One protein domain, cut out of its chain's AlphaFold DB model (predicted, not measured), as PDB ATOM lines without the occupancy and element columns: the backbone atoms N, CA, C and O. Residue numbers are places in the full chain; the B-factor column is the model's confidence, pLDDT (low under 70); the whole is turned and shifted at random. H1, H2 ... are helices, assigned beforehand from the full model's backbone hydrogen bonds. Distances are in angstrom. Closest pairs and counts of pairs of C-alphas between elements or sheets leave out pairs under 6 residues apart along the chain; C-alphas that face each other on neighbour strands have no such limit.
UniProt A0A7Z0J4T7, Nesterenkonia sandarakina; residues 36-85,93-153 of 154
ATOM      1  N   GLY A  36     194.060 193.499 272.084       66.75
ATOM      2  CA  GLY A  36     193.449 193.443 270.756       66.75
ATOM      3  C   GLY A  36     193.529 192.062 270.098       66.75
ATOM      4  O   GLY A  36     192.534 191.601 269.558       66.75
ATOM      5  N   PHE A  37     194.652 191.345 270.216       69.75
ATOM      6  CA  PHE A  37     194.754 189.981 269.686       69.75
ATOM      7  C   PHE A  37     193.822 189.015 270.419       69.75
ATOM      8  O   PHE A  37     193.159 188.217 269.773       69.75
ATOM      9  N   MET A  38     193.721 189.113 271.750       72.06
ATOM     10  CA  MET A  38     192.775 188.289 272.511       72.06
ATOM     11  C   MET A  38     191.325 188.559 272.099       72.06
ATOM     12  O   MET A  38     190.580 187.608 271.894       72.06
ATOM     13  N   VAL A  39     190.931 189.825 271.929       76.19
ATOM     14  CA  VAL A  39     189.579 190.182 271.458       76.19
ATOM     15  C   VAL A  39     189.316 189.590 270.074       76.19
ATOM     16  O   VAL A  39     188.295 188.938 269.879       76.19
ATOM     17  N   VAL A  40     190.246 189.769 269.130       79.50
ATOM     18  CA  VAL A  40     190.093 189.251 267.763       79.50
ATOM     19  C   VAL A  40     190.072 187.722 267.750       79.50
ATOM     20  O   VAL A  40     189.268 187.131 267.038       79.50
ATOM     21  N   PHE A  41     190.897 187.067 268.566       77.94
ATOM     22  CA  PHE A  41     190.902 185.613 268.694       77.94
ATOM     23  C   PHE A  41     189.570 185.087 269.238       77.94
ATOM     24  O   PHE A  41     188.991 184.169 268.663       77.94
ATOM     25  N   VAL A  42     189.045 185.694 270.306       80.19
ATOM     26  CA  VAL A  42     187.741 185.319 270.874       80.19
ATOM     27  C   VAL A  42     186.615 185.563 269.881       80.19
ATOM     28  O   VAL A  42     185.752 184.702 269.725       80.19
ATOM     29  N   ALA A  43     186.648 186.696 269.175       81.62
ATOM     30  CA  ALA A  43     185.694 186.999 268.120       81.62
ATOM     31  C   ALA A  43     185.737 185.935 267.021       81.62
ATOM     32  O   ALA A  43     184.695 185.401 266.671       81.62
ATOM     33  N   LEU A  44     186.926 185.563 266.532       83.44
ATOM     34  CA  LEU A  44     187.082 184.508 265.530       83.44
ATOM     35  C   LEU A  44     186.505 183.179 266.015       83.44
ATOM     36  O   LEU A  44     185.721 182.569 265.297       83.44
ATOM     37  N   VAL A  45     186.842 182.745 267.232       80.94
ATOM     38  CA  VAL A  45     186.330 181.480 267.773       80.94
ATOM     39  C   VAL A  45     184.807 181.506 267.931       80.94
ATOM     40  O   VAL A  45     184.144 180.543 267.547       80.94
ATOM     41  N   ALA A  46     184.238 182.603 268.435       82.12
ATOM     42  CA  ALA A  46     182.788 182.767 268.525       82.12
ATOM     43  C   ALA A  46     182.129 182.734 267.138       82.12
ATOM     44  O   ALA A  46     181.095 182.094 266.958       82.12
ATOM     45  N   THR A  47     182.758 183.356 266.139       82.81
ATOM     46  CA  THR A  47     182.306 183.340 264.745       82.81
ATOM     47  C   THR A  47     182.330 181.925 264.166       82.81
ATOM     48  O   THR A  47     181.329 181.488 263.605       82.81
ATOM     49  N   PHE A  48     183.402 181.155 264.381       83.00
ATOM     50  CA  PHE A  48     183.458 179.742 263.986       83.00
ATOM     51  C   PHE A  48     182.359 178.911 264.652       83.00
ATOM     52  O   PHE A  48     181.649 178.178 263.970       83.00
ATOM     53  N   ALA A  49     182.182 179.053 265.966       81.50
ATOM     54  CA  ALA A  49     181.180 178.307 266.721       81.50
ATOM     55  C   ALA A  49     179.735 178.648 266.304       81.50
ATOM     56  O   ALA A  49     178.856 177.783 266.336       81.50
ATOM     57  N   ALA A  50     179.486 179.896 265.899       82.25
ATOM     58  CA  ALA A  50     178.191 180.338 265.396       82.25
ATOM     59  C   ALA A  50     177.902 179.823 263.972       82.25
ATOM     60  O   ALA A  50     176.754 179.498 263.671       82.25
ATOM     61  N   LEU A  51     178.929 179.712 263.121       83.12
ATOM     62  CA  LEU A  51     178.796 179.354 261.700       83.12
ATOM     63  C   LEU A  51     178.887 177.849 261.405       83.12
ATOM     64  O   LEU A  51     178.470 177.419 260.332       83.12
ATOM     65  N   VAL A  52     179.430 177.045 262.331       80.25
ATOM     66  CA  VAL A  52     179.820 175.643 262.069       80.25
ATOM     67  C   VAL A  52     178.684 174.750 261.553       80.25
ATOM     68  O   VAL A  52     178.944 173.818 260.804       80.25
ATOM     69  N   ASN A  53     177.440 175.059 261.927       77.38
ATOM     70  CA  ASN A  53     176.251 174.277 261.575       77.38
ATOM     71  C   ASN A  53     175.316 174.989 260.586       77.38
ATOM     72  O   ASN A  53     174.278 174.439 260.241       77.38
ATOM     73  N   THR A  54     175.639 176.212 260.160       77.56
ATOM     74  CA  THR A  54     174.738 177.046 259.344       77.56
ATOM     75  C   THR A  54     175.242 177.317 257.944       77.56
ATOM     76  O   THR A  54     174.444 177.596 257.054       77.56
ATOM     77  N   VAL A  55     176.553 177.257 257.728       81.19
ATOM     78  CA  VAL A  55     177.163 177.662 256.461       81.19
ATOM     79  C   VAL A  55     178.000 176.515 255.896       81.19
ATOM     80  O   VAL A  55     178.624 175.780 256.664       81.19
ATOM     81  N   PRO A  56     178.044 176.331 254.561       82.75
ATOM     82  CA  PRO A  56     178.884 175.319 253.937       82.75
ATOM     83  C   PRO A  56     180.344 175.411 254.385       82.75
ATOM     84  O   PRO A  56     180.916 176.497 254.521       82.75
ATOM     85  N   TRP A  57     180.967 174.240 254.520       80.06
ATOM     86  CA  TRP A  57     182.339 174.068 255.010       80.06
ATOM     87  C   TRP A  57     183.372 174.937 254.280       80.06
ATOM     88  O   TRP A  57     184.350 175.393 254.865       80.06
ATOM     89  N   LEU A  58     183.121 175.240 253.008       80.62
ATOM     90  CA  LEU A  58     183.963 176.100 252.178       80.62
ATOM     91  C   LEU A  58     184.108 177.529 252.731       80.62
ATOM     92  O   LEU A  58     185.194 178.102 252.670       80.62
ATOM     93  N   VAL A  59     183.047 178.091 253.315       80.56
ATOM     94  CA  VAL A  59     183.081 179.430 253.931       80.56
ATOM     95  C   VAL A  59     183.816 179.395 255.268       80.56
ATOM     96  O   VAL A  59     184.536 180.322 255.619       80.56
ATOM     97  N   ILE A  60     183.694 178.292 256.006       81.50
ATOM     98  CA  ILE A  60     184.452 178.077 257.243       81.50
ATOM     99  C   ILE A  60     185.952 178.006 256.921       81.50
ATOM    100  O   ILE A  60     186.766 178.642 257.591       81.50
ATOM    101  N   LEU A  61     186.326 177.300 255.852       82.94
ATOM    102  CA  LEU A  61     187.713 177.214 255.395       82.94
ATOM    103  C   LEU A  61     188.269 178.567 254.934       82.94
ATOM    104  O   LEU A  61     189.420 178.877 255.246       82.94
ATOM    105  N   SER A  62     187.476 179.396 254.247       82.69
ATOM    106  CA  SER A  62     187.923 180.735 253.837       82.69
ATOM    107  C   SER A  62     188.122 181.666 255.036       82.69
ATOM    108  O   SER A  62     189.115 182.394 255.101       82.69
ATOM    109  N   LEU A  63     187.250 181.575 256.042       81.00
ATOM    110  CA  LEU A  63     187.425 182.276 257.313       81.00
ATOM    111  C   LEU A  63     188.692 181.797 258.045       81.00
ATOM    112  O   LEU A  63     189.443 182.598 258.607       81.00
ATOM    113  N   GLY A  64     188.974 180.493 257.975       80.19
ATOM    114  CA  GLY A  64     190.214 179.879 258.452       80.19
ATOM    115  C   GLY A  64     191.446 180.449 257.761       80.19
ATOM    116  O   GLY A  64     192.401 180.835 258.433       80.19
ATOM    117  N   ALA A  65     191.407 180.600 256.439       83.75
ATOM    118  CA  ALA A  65     192.497 181.200 255.675       83.75
ATOM    119  C   ALA A  65     192.792 182.643 256.117       83.75
ATOM    120  O   ALA A  65     193.953 183.038 256.172       83.75
ATOM    121  N   LEU A  66     191.769 183.403 256.519       80.81
ATOM    122  CA  LEU A  66     191.920 184.771 257.029       80.81
ATOM    123  C   LEU A  66     192.554 184.819 258.430       80.81
ATOM    124  O   LEU A  66     193.223 185.790 258.787       80.81
ATOM    125  N   SER A  67     192.421 183.743 259.209       79.00
ATOM    126  CA  SER A  67     193.100 183.613 260.502       79.00
ATOM    127  C   SER A  67     194.607 183.355 260.363       79.00
ATOM    128  O   SER A  67     195.372 183.764 261.235       79.00
ATOM    129  N   VAL A  68     195.063 182.760 259.252       82.12
ATOM    130  CA  VAL A  68     196.486 182.461 258.991       82.12
ATOM    131  C   VAL A  68     197.381 183.708 259.040       82.12
ATOM    132  O   VAL A  68     198.330 183.699 259.827       82.12
ATOM    133  N   PRO A  69     197.128 184.797 258.283       81.56
ATOM    134  CA  PRO A  69     197.969 185.992 258.348       81.56
ATOM    135  C   PRO A  69     197.936 186.647 259.731       81.56
ATOM    136  O   PRO A  69     198.953 187.167 260.185       81.56
ATOM    137  N   LEU A  70     196.805 186.569 260.439       77.25
ATOM    138  CA  LEU A  70     196.679 187.084 261.800       77.25
ATOM    139  C   LEU A  70     197.543 186.287 262.792       77.25
ATOM    140  O   LEU A  70     198.246 186.873 263.616       77.25
ATOM    141  N   PHE A  71     197.533 184.957 262.685       78.06
ATOM    142  CA  PHE A  71     198.404 184.074 263.461       78.06
ATOM    143  C   PHE A  71     199.877 184.290 263.125       78.06
ATOM    144  O   PHE A  71     200.710 184.322 264.030       78.06
ATOM    145  N   LEU A  72     200.201 184.480 261.846       81.94
ATOM    146  CA  LEU A  72     201.561 184.748 261.393       81.94
ATOM    147  C   LEU A  72     202.075 186.075 261.963       81.94
ATOM    148  O   LEU A  72     203.164 186.125 262.533       81.94
ATOM    149  N   TRP A  73     201.260 187.132 261.884       81.31
ATOM    150  CA  TRP A  73     201.543 188.426 262.499       81.31
ATOM    151  C   TRP A  73     201.764 188.292 264.006       81.31
ATOM    152  O   TRP A  73     202.782 188.741 264.530       81.31
ATOM    153  N   TYR A  74     200.851 187.612 264.704       74.62
ATOM    154  CA  TYR A  74     200.975 187.367 266.136       74.62
ATOM    155  C   TYR A  74     202.258 186.611 266.487       74.62
ATOM    156  O   TYR A  74     202.971 187.011 267.405       74.62
ATOM    157  N   HIS A  75     202.592 185.562 265.735       75.88
ATOM    158  CA  HIS A  75     203.805 184.782 265.940       75.88
ATOM    159  C   HIS A  75     205.065 185.631 265.726       75.88
ATOM    160  O   HIS A  75     205.997 185.567 266.525       75.88
ATOM    161  N   LEU A  76     205.094 186.475 264.691       77.75
ATOM    162  CA  LEU A  76     206.202 187.398 264.437       77.75
ATOM    163  C   LEU A  76     206.360 188.438 265.555       77.75
ATOM    164  O   LEU A  76     207.485 188.723 265.967       77.75
ATOM    165  N   VAL A  77     205.251 188.969 266.080       73.50
ATOM    166  CA  VAL A  77     205.256 189.902 267.218       73.50
ATOM    167  C   VAL A  77     205.726 189.207 268.499       73.50
ATOM    168  O   VAL A  77     206.571 189.750 269.206       73.50
ATOM    169  N   MET A  78     205.236 187.996 268.781       66.06
ATOM    170  CA  MET A  78     205.634 187.192 269.944       66.06
ATOM    171  C   MET A  78     207.096 186.741 269.880       66.06
ATOM    172  O   MET A  78     207.769 186.723 270.906       66.06
ATOM    173  N   ARG A  79     207.631 186.443 268.689       67.25
ATOM    174  CA  ARG A  79     209.034 186.026 268.508       67.25
ATOM    175  C   ARG A  79     210.036 187.106 268.924       67.25
ATOM    176  O   ARG A  79     211.147 186.775 269.322       67.25
ATOM    177  N   LYS A  80     209.649 188.382 268.842       60.22
ATOM    178  CA  LYS A  80     210.471 189.523 269.280       60.22
ATOM    179  C   LYS A  80     210.378 189.797 270.785       60.22
ATOM    180  O   LYS A  80     211.055 190.700 271.267       60.22
ATOM    181  N   ARG A  81     209.537 189.068 271.528       63.09
ATOM    182  CA  ARG A  81     209.306 189.307 272.957       63.09
ATOM    183  C   ARG A  81     210.171 188.374 273.812       63.09
ATOM    184  O   ARG A  81     210.354 187.211 273.445       63.09
ATOM    185  N   PRO A  82     210.703 188.848 274.954       56.53
ATOM    186  CA  PRO A  82     211.458 188.002 275.870       56.53
ATOM    187  C   PRO A  82     210.575 186.844 276.348       56.53
ATOM    188  O   PRO A  82     209.437 187.034 276.782       56.53
ATOM    189  N   LYS A  83     211.094 185.621 276.218       53.41
ATOM    190  CA  LYS A  83     210.384 184.374 276.526       53.41
ATOM    191  C   LYS A  83     209.887 184.426 277.978       53.41
ATOM    192  O   LYS A  83     210.696 184.597 278.890       53.41
ATOM    193  N   ARG A  84     208.567 184.305 278.198       52.16
ATOM    194  CA  ARG A  84     207.967 184.235 279.548       52.16
ATOM    195  C   ARG A  84     208.729 183.176 280.354       52.16
ATOM    196  O   ARG A  84     208.830 182.035 279.903       52.16
ATOM    197  N   ARG A  85     209.272 183.560 281.516       51.22
ATOM    198  CA  ARG A  85     209.899 182.611 282.446       51.22
ATOM    199  C   ARG A  85     208.883 181.500 282.758       51.22
ATOM    200  O   ARG A  85     207.715 181.831 282.987       51.22
ATOM    201  N   PRO A  93     194.342 175.733 288.058       60.56
ATOM    202  CA  PRO A  93     193.186 176.551 287.669       60.56
ATOM    203  C   PRO A  93     193.128 176.881 286.170       60.56
ATOM    204  O   PRO A  93     192.038 177.047 285.631       60.56
ATOM    205  N   TYR A  94     194.265 176.928 285.467       62.44
ATOM    206  CA  TYR A  94     194.290 177.244 284.033       62.44
ATOM    207  C   TYR A  94     193.609 176.157 283.194       62.44
ATOM    208  O   TYR A  94     192.827 176.456 282.292       62.44
ATOM    209  N   MET A  95     193.844 174.891 283.558       67.69
ATOM    210  CA  MET A  95     193.169 173.747 282.944       67.69
ATOM    211  C   MET A  95     191.649 173.838 283.137       67.69
ATOM    212  O   MET A  95     190.908 173.555 282.205       67.69
ATOM    213  N   GLY A  96     191.183 174.289 284.307       73.81
ATOM    214  CA  GLY A  96     189.756 174.459 284.596       73.81
ATOM    215  C   GLY A  96     189.073 175.482 283.685       73.81
ATOM    216  O   GLY A  96     188.018 175.194 283.126       73.81
ATOM    217  N   TYR A  97     189.692 176.647 283.466       71.25
ATOM    218  CA  TYR A  97     189.154 177.654 282.541       71.25
ATOM    219  C   TYR A  97     189.185 177.190 281.083       71.25
ATOM    220  O   TYR A  97     188.246 177.462 280.338       71.25
ATOM    221  N   PHE A  98     190.227 176.459 280.680       71.12
ATOM    222  CA  PHE A  98     190.289 175.859 279.348       71.12
ATOM    223  C   PHE A  98     189.199 174.796 279.154       71.12
ATOM    224  O   PHE A  98     188.554 174.757 278.110       71.12
ATOM    225  N   LEU A  99     188.943 173.975 280.177       80.19
ATOM    226  CA  LEU A  99     187.883 172.970 280.162       80.19
ATOM    227  C   LEU A  99     186.494 173.617 280.065       80.19
ATOM    228  O   LEU A  99     185.669 173.174 279.274       80.19
ATOM    229  N   LEU A 100     186.252 174.692 280.825       79.31
ATOM    230  CA  LEU A 100     185.021 175.486 280.750       79.31
ATOM    231  C   LEU A 100     184.827 176.093 279.359       79.31
ATOM    232  O   LEU A 100     183.739 176.012 278.795       79.31
ATOM    233  N   PHE A 101     185.888 176.649 278.778       77.94
ATOM    234  CA  PHE A 101     185.860 177.174 277.416       77.94
ATOM    235  C   PHE A 101     185.530 176.084 276.386       77.94
ATOM    236  O   PHE A 101     184.660 176.276 275.538       77.94
ATOM    237  N   TYR A 102     186.171 174.918 276.491       80.81
ATOM    238  CA  TYR A 102     185.882 173.772 275.631       80.81
ATOM    239  C   TYR A 102     184.434 173.289 275.784       80.81
ATOM    240  O   TYR A 102     183.769 173.013 274.788       80.81
ATOM    241  N   LEU A 103     183.914 173.249 277.014       84.31
ATOM    242  CA  LEU A 103     182.533 172.867 277.294       84.31
ATOM    243  C   LEU A 103     181.531 173.822 276.631       84.31
ATOM    244  O   LEU A 103     180.549 173.363 276.055       84.31
ATOM    245  N   VAL A 104     181.791 175.134 276.652       82.25
ATOM    246  CA  VAL A 104     180.961 176.126 275.945       82.25
ATOM    247  C   VAL A 104     180.958 175.877 274.443       82.25
ATOM    248  O   VAL A 104     179.896 175.914 273.827       82.25
ATOM    249  N   LEU A 105     182.120 175.599 273.846       80.31
ATOM    250  CA  LEU A 105     182.202 175.289 272.416       80.31
ATOM    251  C   LEU A 105     181.453 174.003 272.070       80.31
ATOM    252  O   LEU A 105     180.738 173.960 271.070       80.31
ATOM    253  N   PHE A 106     181.573 172.988 272.920       82.81
ATOM    254  CA  PHE A 106     180.881 171.720 272.746       82.81
ATOM    255  C   PHE A 106     179.357 171.890 272.834       82.81
ATOM    256  O   PHE A 106     178.643 171.483 271.923       82.81
ATOM    257  N   LEU A 107     178.856 172.574 273.869       82.88
ATOM    258  CA  LEU A 107     177.429 172.886 274.042       82.88
ATOM    259  C   LEU A 107     176.890 173.776 272.917       82.88
ATOM    260  O   LEU A 107     175.776 173.572 272.439       82.88
ATOM    261  N   SER A 108     177.700 174.723 272.441       79.88
ATOM    262  CA  SER A 108     177.380 175.544 271.274       79.88
ATOM    263  C   SER A 108     177.159 174.692 270.019       79.88
ATOM    264  O   SER A 108     176.349 175.059 269.173       79.88
ATOM    265  N   GLY A 109     177.817 173.539 269.886       78.81
ATOM    266  CA  GLY A 109     177.586 172.607 268.778       78.81
ATOM    267  C   GLY A 109     176.161 172.048 268.722       78.81
ATOM    268  O   GLY A 109     175.649 171.822 267.630       78.81
ATOM    269  N   TYR A 110     175.495 171.896 269.870       82.50
ATOM    270  CA  TYR A 110     174.116 171.395 269.949       82.50
ATOM    271  C   TYR A 110     173.064 172.467 269.668       82.50
ATOM    272  O   TYR A 110     171.930 172.145 269.323       82.50
ATOM    273  N   TRP A 111     173.429 173.742 269.791       80.94
ATOM    274  CA  TRP A 111     172.550 174.834 269.408       80.94
ATOM    275  C   TRP A 111     172.584 174.983 267.887       80.94
ATOM    276  O   TRP A 111     173.503 175.598 267.337       80.94
ATOM    277  N   VAL A 112     171.597 174.410 267.204       80.88
ATOM    278  CA  VAL A 112     171.381 174.588 265.763       80.88
ATOM    279  C   VAL A 112     170.438 175.777 265.578       80.88
ATOM    280  O   VAL A 112     169.274 175.667 265.951       80.88
ATOM    281  N   PRO A 113     170.931 176.935 265.110       80.50
ATOM    282  CA  PRO A 113     170.077 178.092 264.885       80.50
ATOM    283  C   PRO A 113     169.316 177.930 263.565       80.50
ATOM    284  O   PRO A 113     169.914 177.588 262.545       80.50
ATOM    285  N   ASP A 114     168.018 178.213 263.593       80.81
ATOM    286  CA  ASP A 114     167.118 178.083 262.439       80.81
ATOM    287  C   ASP A 114     166.962 179.424 261.691       80.81
ATOM    288  O   ASP A 114     166.528 179.496 260.543       80.81
ATOM    289  N   SER A 115     167.377 180.525 262.332       86.12
ATOM    290  CA  SER A 115     167.334 181.877 261.773       86.12
ATOM    291  C   SER A 115     168.659 182.628 261.923       86.12
ATOM    292  O   SER A 115     169.432 182.420 262.860       86.12
ATOM    293  N   TRP A 116     168.909 183.591 261.028       81.69
ATOM    294  CA  TRP A 116     170.078 184.479 261.120       81.69
ATOM    295  C   TRP A 116     170.109 185.301 262.419       81.69
ATOM    296  O   TRP A 116     171.187 185.631 262.915       81.69
ATOM    297  N   GLY A 117     168.942 185.594 263.002       82.94
ATOM    298  CA  GLY A 117     168.844 186.238 264.314       82.94
ATOM    299  C   GLY A 117     169.369 185.346 265.441       82.94
ATOM    300  O   GLY A 117     170.123 185.806 266.297       82.94
ATOM    301  N   GLU A 118     169.053 184.052 265.405       83.94
ATOM    302  CA  GLU A 118     169.577 183.075 266.364       83.94
ATOM    303  C   GLU A 118     171.081 182.848 266.204       83.94
ATOM    304  O   GLU A 118     171.776 182.669 267.203       83.94
ATOM    305  N   VAL A 119     171.617 182.932 264.980       83.25
ATOM    306  CA  VAL A 119     173.072 182.913 264.745       83.25
ATOM    307  C   VAL A 119     173.751 184.079 265.464       83.25
ATOM    308  O   VAL A 119     174.751 183.877 266.156       83.25
ATOM    309  N   ALA A 120     173.199 185.290 265.349       82.62
ATOM    310  CA  ALA A 120     173.732 186.469 266.029       82.62
ATOM    311  C   ALA A 120     173.615 186.354 267.560       82.62
ATOM    312  O   ALA A 120     174.559 186.685 268.278       82.62
ATOM    313  N   ALA A 121     172.495 185.832 268.067       85.88
ATOM    314  CA  ALA A 121     172.307 185.592 269.497       85.88
ATOM    315  C   ALA A 121     173.312 184.560 270.035       85.88
ATOM    316  O   ALA A 121     173.984 184.807 271.037       85.88
ATOM    317  N   LYS A 122     173.485 183.441 269.327       85.31
ATOM    318  CA  LYS A 122     174.481 182.414 269.640       85.31
ATOM    319  C   LYS A 122     175.891 182.998 269.644       85.31
ATOM    320  O   LYS A 122     176.654 182.744 270.575       85.31
ATOM    321  N   TRP A 123     176.220 183.823 268.651       86.62
ATOM    322  CA  TRP A 123     177.503 184.518 268.589       86.62
ATOM    323  C   TRP A 123     177.734 185.397 269.821       86.62
ATOM    324  O   TRP A 123     178.777 185.273 270.459       86.62
ATOM    325  N   LEU A 124     176.753 186.222 270.209       87.81
ATOM    326  CA  LEU A 124     176.851 187.085 271.390       87.81
ATOM    327  C   LEU A 124     177.038 186.282 272.681       87.81
ATOM    328  O   LEU A 124     177.885 186.634 273.502       87.81
ATOM    329  N   VAL A 125     176.283 185.195 272.853       87.19
ATOM    330  CA  VAL A 125     176.372 184.331 274.041       87.19
ATOM    331  C   VAL A 125     177.740 183.657 274.122       87.19
ATOM    332  O   VAL A 125     178.406 183.738 275.156       87.19
ATOM    333  N   VAL A 126     178.198 183.034 273.031       85.25
ATOM    334  CA  VAL A 126     179.508 182.369 272.987       85.25
ATOM    335  C   VAL A 126     180.630 183.384 273.180       85.25
ATOM    336  O   VAL A 126     181.554 183.120 273.947       85.25
ATOM    337  N   PHE A 127     180.539 184.559 272.553       85.44
ATOM    338  CA  PHE A 127     181.515 185.632 272.711       85.44
ATOM    339  C   PHE A 127     181.591 186.118 274.161       85.44
ATOM    340  O   PHE A 127     182.685 186.200 274.719       85.44
ATOM    341  N   ALA A 128     180.452 186.387 274.804       85.62
ATOM    342  CA  ALA A 128     180.408 186.838 276.192       85.62
ATOM    343  C   ALA A 128     180.975 185.784 277.160       85.62
ATOM    344  O   ALA A 128     181.797 186.105 278.023       85.62
ATOM    345  N   LEU A 129     180.594 184.514 276.999       84.81
ATOM    346  CA  LEU A 129     181.117 183.412 277.810       84.81
ATOM    347  C   LEU A 129     182.623 183.219 277.594       84.81
ATOM    348  O   LEU A 129     183.396 183.202 278.550       84.81
ATOM    349  N   ALA A 130     183.078 183.155 276.345       80.31
ATOM    350  CA  ALA A 130     184.496 183.041 276.023       80.31
ATOM    351  C   ALA A 130     185.315 184.208 276.595       80.31
ATOM    352  O   ALA A 130     186.365 184.003 277.213       80.31
ATOM    353  N   TRP A 131     184.814 185.433 276.434       80.94
ATOM    354  CA  TRP A 131     185.455 186.639 276.939       80.94
ATOM    355  C   TRP A 131     185.567 186.640 278.463       80.94
ATOM    356  O   TRP A 131     186.629 186.957 279.006       80.94
ATOM    357  N   THR A 132     184.495 186.268 279.167       81.75
ATOM    358  CA  THR A 132     184.499 186.194 280.633       81.75
ATOM    359  C   THR A 132     185.479 185.142 281.142       81.75
ATOM    360  O   THR A 132     186.271 185.456 282.032       81.75
ATOM    361  N   PHE A 133     185.524 183.947 280.542       79.00
ATOM    362  CA  PHE A 133     186.479 182.907 280.940       79.00
ATOM    363  C   PHE A 133     187.930 183.322 280.716       79.00
ATOM    364  O   PHE A 133     188.758 183.158 281.612       79.00
ATOM    365  N   ILE A 134     188.244 183.922 279.568       75.69
ATOM    366  CA  ILE A 134     189.600 184.405 279.283       75.69
ATOM    367  C   ILE A 134     189.978 185.561 280.211       75.69
ATOM    368  O   ILE A 134     191.095 185.601 280.728       75.69
ATOM    369  N   SER A 135     189.044 186.471 280.490       77.88
ATOM    370  CA  SER A 135     189.259 187.573 281.431       77.88
ATOM    371  C   SER A 135     189.527 187.066 282.850       77.88
ATOM    372  O   SER A 135     190.435 187.563 283.521       77.88
ATOM    373  N   LEU A 136     188.780 186.055 283.305       75.19
ATOM    374  CA  LEU A 136     188.985 185.405 284.600       75.19
ATOM    375  C   LEU A 136     190.321 184.662 284.654       75.19
ATOM    376  O   LEU A 136     191.068 184.845 285.614       75.19
ATOM    377  N   ALA A 137     190.671 183.908 283.609       71.19
ATOM    378  CA  ALA A 137     191.955 183.220 283.510       71.19
ATOM    379  C   ALA A 137     193.132 184.208 283.576       71.19
ATOM    380  O   ALA A 137     194.106 183.968 284.286       71.19
ATOM    381  N   ARG A 138     193.019 185.365 282.910       70.31
ATOM    382  CA  ARG A 138     194.037 186.427 282.929       70.31
ATOM    383  C   ARG A 138     194.164 187.071 284.311       70.31
ATOM    384  O   ARG A 138     195.276 187.308 284.774       70.31
ATOM    385  N   ARG A 139     193.041 187.322 284.998       72.19
ATOM    386  CA  ARG A 139     193.032 187.822 286.388       72.19
ATOM    387  C   ARG A 139     193.662 186.818 287.353       72.19
ATOM    388  O   ARG A 139     194.439 187.222 288.213       72.19
ATOM    389  N   ALA A 140     193.360 185.531 287.199       68.69
ATOM    390  CA  ALA A 140     193.973 184.468 287.989       68.69
ATOM    391  C   ALA A 140     195.484 184.374 287.727       68.69
ATOM    392  O   ALA A 140     196.259 184.242 288.670       68.69
ATOM    393  N   GLU A 141     195.917 184.525 286.471       68.56
ATOM    394  CA  GLU A 141     197.340 184.529 286.125       68.56
ATOM    395  C   GLU A 141     198.084 185.714 286.757       68.56
ATOM    396  O   GLU A 141     199.149 185.538 287.343       68.56
ATOM    397  N   LEU A 142     197.506 186.916 286.691       67.69
ATOM    398  CA  LEU A 142     198.050 188.105 287.352       67.69
ATOM    399  C   LEU A 142     198.152 187.909 288.869       67.69
ATOM    400  O   LEU A 142     199.172 188.252 289.461       67.69
ATOM    401  N   LYS A 143     197.127 187.318 289.493       68.25
ATOM    402  CA  LYS A 143     197.121 187.044 290.934       68.25
ATOM    403  C   LYS A 143     198.203 186.037 291.335       68.25
ATOM    404  O   LYS A 143     198.872 186.256 292.338       68.25
ATOM    405  N   ASN A 144     198.409 184.983 290.543       64.75
ATOM    406  CA  ASN A 144     199.479 184.014 290.792       64.75
ATOM    407  C   ASN A 144     200.863 184.645 290.616       64.75
ATOM    408  O   ASN A 144     201.707 184.476 291.479       64.75
ATOM    409  N   ARG A 145     201.073 185.464 289.577       63.00
ATOM    410  CA  ARG A 145     202.342 186.190 289.386       63.00
ATOM    411  C   ARG A 145     202.683 187.106 290.559       63.00
ATOM    412  O   ARG A 145     203.844 187.191 290.941       63.00
ATOM    413  N   LEU A 146     201.684 187.799 291.110       64.25
ATOM    414  CA  LEU A 146     201.867 188.639 292.298       64.25
ATOM    415  C   LEU A 146     202.227 187.803 293.530       64.25
ATOM    416  O   LEU A 146     203.043 188.238 294.335       64.25
ATOM    417  N   LYS A 147     201.640 186.609 293.660       63.97
ATOM    418  CA  LYS A 147     201.936 185.682 294.753       63.97
ATOM    419  C   LYS A 147     203.354 185.106 294.639       63.97
ATOM    420  O   LYS A 147     204.106 185.209 295.600       63.97
ATOM    421  N   ASP A 148     203.750 184.639 293.454       59.78
ATOM    422  CA  ASP A 148     205.099 184.120 293.182       59.78
ATOM    423  C   ASP A 148     206.181 185.190 293.418       59.78
ATOM    424  O   ASP A 148     207.249 184.903 293.959       59.78
ATOM    425  N   ALA A 149     205.909 186.444 293.034       59.34
ATOM    426  CA  ALA A 149     206.817 187.565 293.274       59.34
ATOM    427  C   ALA A 149     206.978 187.889 294.768       59.34
ATOM    428  O   ALA A 149     208.037 188.355 295.178       59.34
ATOM    429  N   HIS A 150     205.942 187.648 295.575       58.72
ATOM    430  CA  HIS A 150     205.996 187.857 297.019       58.72
ATOM    431  C   HIS A 150     206.732 186.714 297.731       58.72
ATOM    432  O   HIS A 150     207.532 186.975 298.621       58.72
ATOM    433  N   GLU A 151     206.523 185.469 297.296       54.78
ATOM    434  CA  GLU A 151     207.203 184.283 297.843       54.78
ATOM    435  C   GLU A 151     208.690 184.215 297.458       54.78
ATOM    436  O   GLU A 151     209.488 183.703 298.230       54.78
ATOM    437  N   SER A 152     209.090 184.772 296.309       56.19
ATOM    438  CA  SER A 152     210.500 184.795 295.871       56.19
ATOM    439  C   SER A 152     211.352 185.900 296.525       56.19
ATOM    440  O   SER A 152     212.554 185.962 296.273       56.19
ATOM    441  N   CYS A 153     210.736 186.805 297.296       47.34
ATOM    442  CA  CYS A 153     211.404 187.913 297.998       47.34
ATOM    443  C   CYS A 153     211.560 187.676 299.513       47.34
ATOM    444  O   CYS A 153     212.090 188.554 300.197       47.34
TER     445      CYS A 153
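What this domain is: This is residues 36 to 85 and 93 to 153 of the 154 residues of a protein of Nesterenkonia sandarakina (UniProt A0A7Z0J4T7). The long helix H4 makes the longest axis, with H3 folded back beside it as a hairpin; H1 packs on this pair in a bundle of three, and H2 folds back from H1 and packs on H1 alone. Residues 142 to 153, of which 142 to 151 belong to H4, and residues 75 to 85, of which 75 to 79 belong to H2, stick out. The printed part has 111 residues, with four named helices in the order H1 H2 H3 H4 and no named strand: all helix. It is loose, with a radius of gyration of the C-alphas of 17.0 A, a rod spanning 58 by 28 by 18 A.

Where its parts are: Find C-alpha 116 at (170.078, 184.479, 261.120); from there H4, residues 116 to 151, runs 52.2 A to C-alpha 151 at (207.203, 184.283, 297.843). H3 is residues 93 to 110, 26.5 A long. H1, residues 36 to 51, begins at C-alpha 36, (193.449, 193.443, 270.756), and is 22.3 A long. H2, residues 57 to 79, is 32.2 A long.

How they stand to each other: H4 and H3 form a helical hairpin at a shallow tilt of 6 degrees; look at their closest C-alphas, Tyr 97 and Phe 133, 6.1 A apart. H1, the hub, touches H4 at residues 119 to 131 of H4 alone, closest at C-alphas 46 and 127, 5.2 A, opposite ways at 37 degrees, only just steep. Its residues 49 to 50 alone touch H3, closest at C-alphas 49 and 105, 6.5 A. H1 and H2 form a hairpin, closest at C-alphas 48 and 60, 7.0 A; H2 is apart from H3 and H4. In H1 and H4 every O i to N i+4 pair is within hydrogen-bond range; in H2 17 of 19 are, in H3 13 of 14.

The domain as a whole: The C-alphas farthest apart, of Asp 114 and Cys 153, are 57.6 A apart. Residues 86 to 92 are not printed; C-alphas 85 and 93 stand 18.5 A apart across this cut. The links H1 to H2 and H3 to H4 are tight. Look for pLDDT under 70 at residues 36 to 37, 78 to 85, 93 to 95 and 140 to 153.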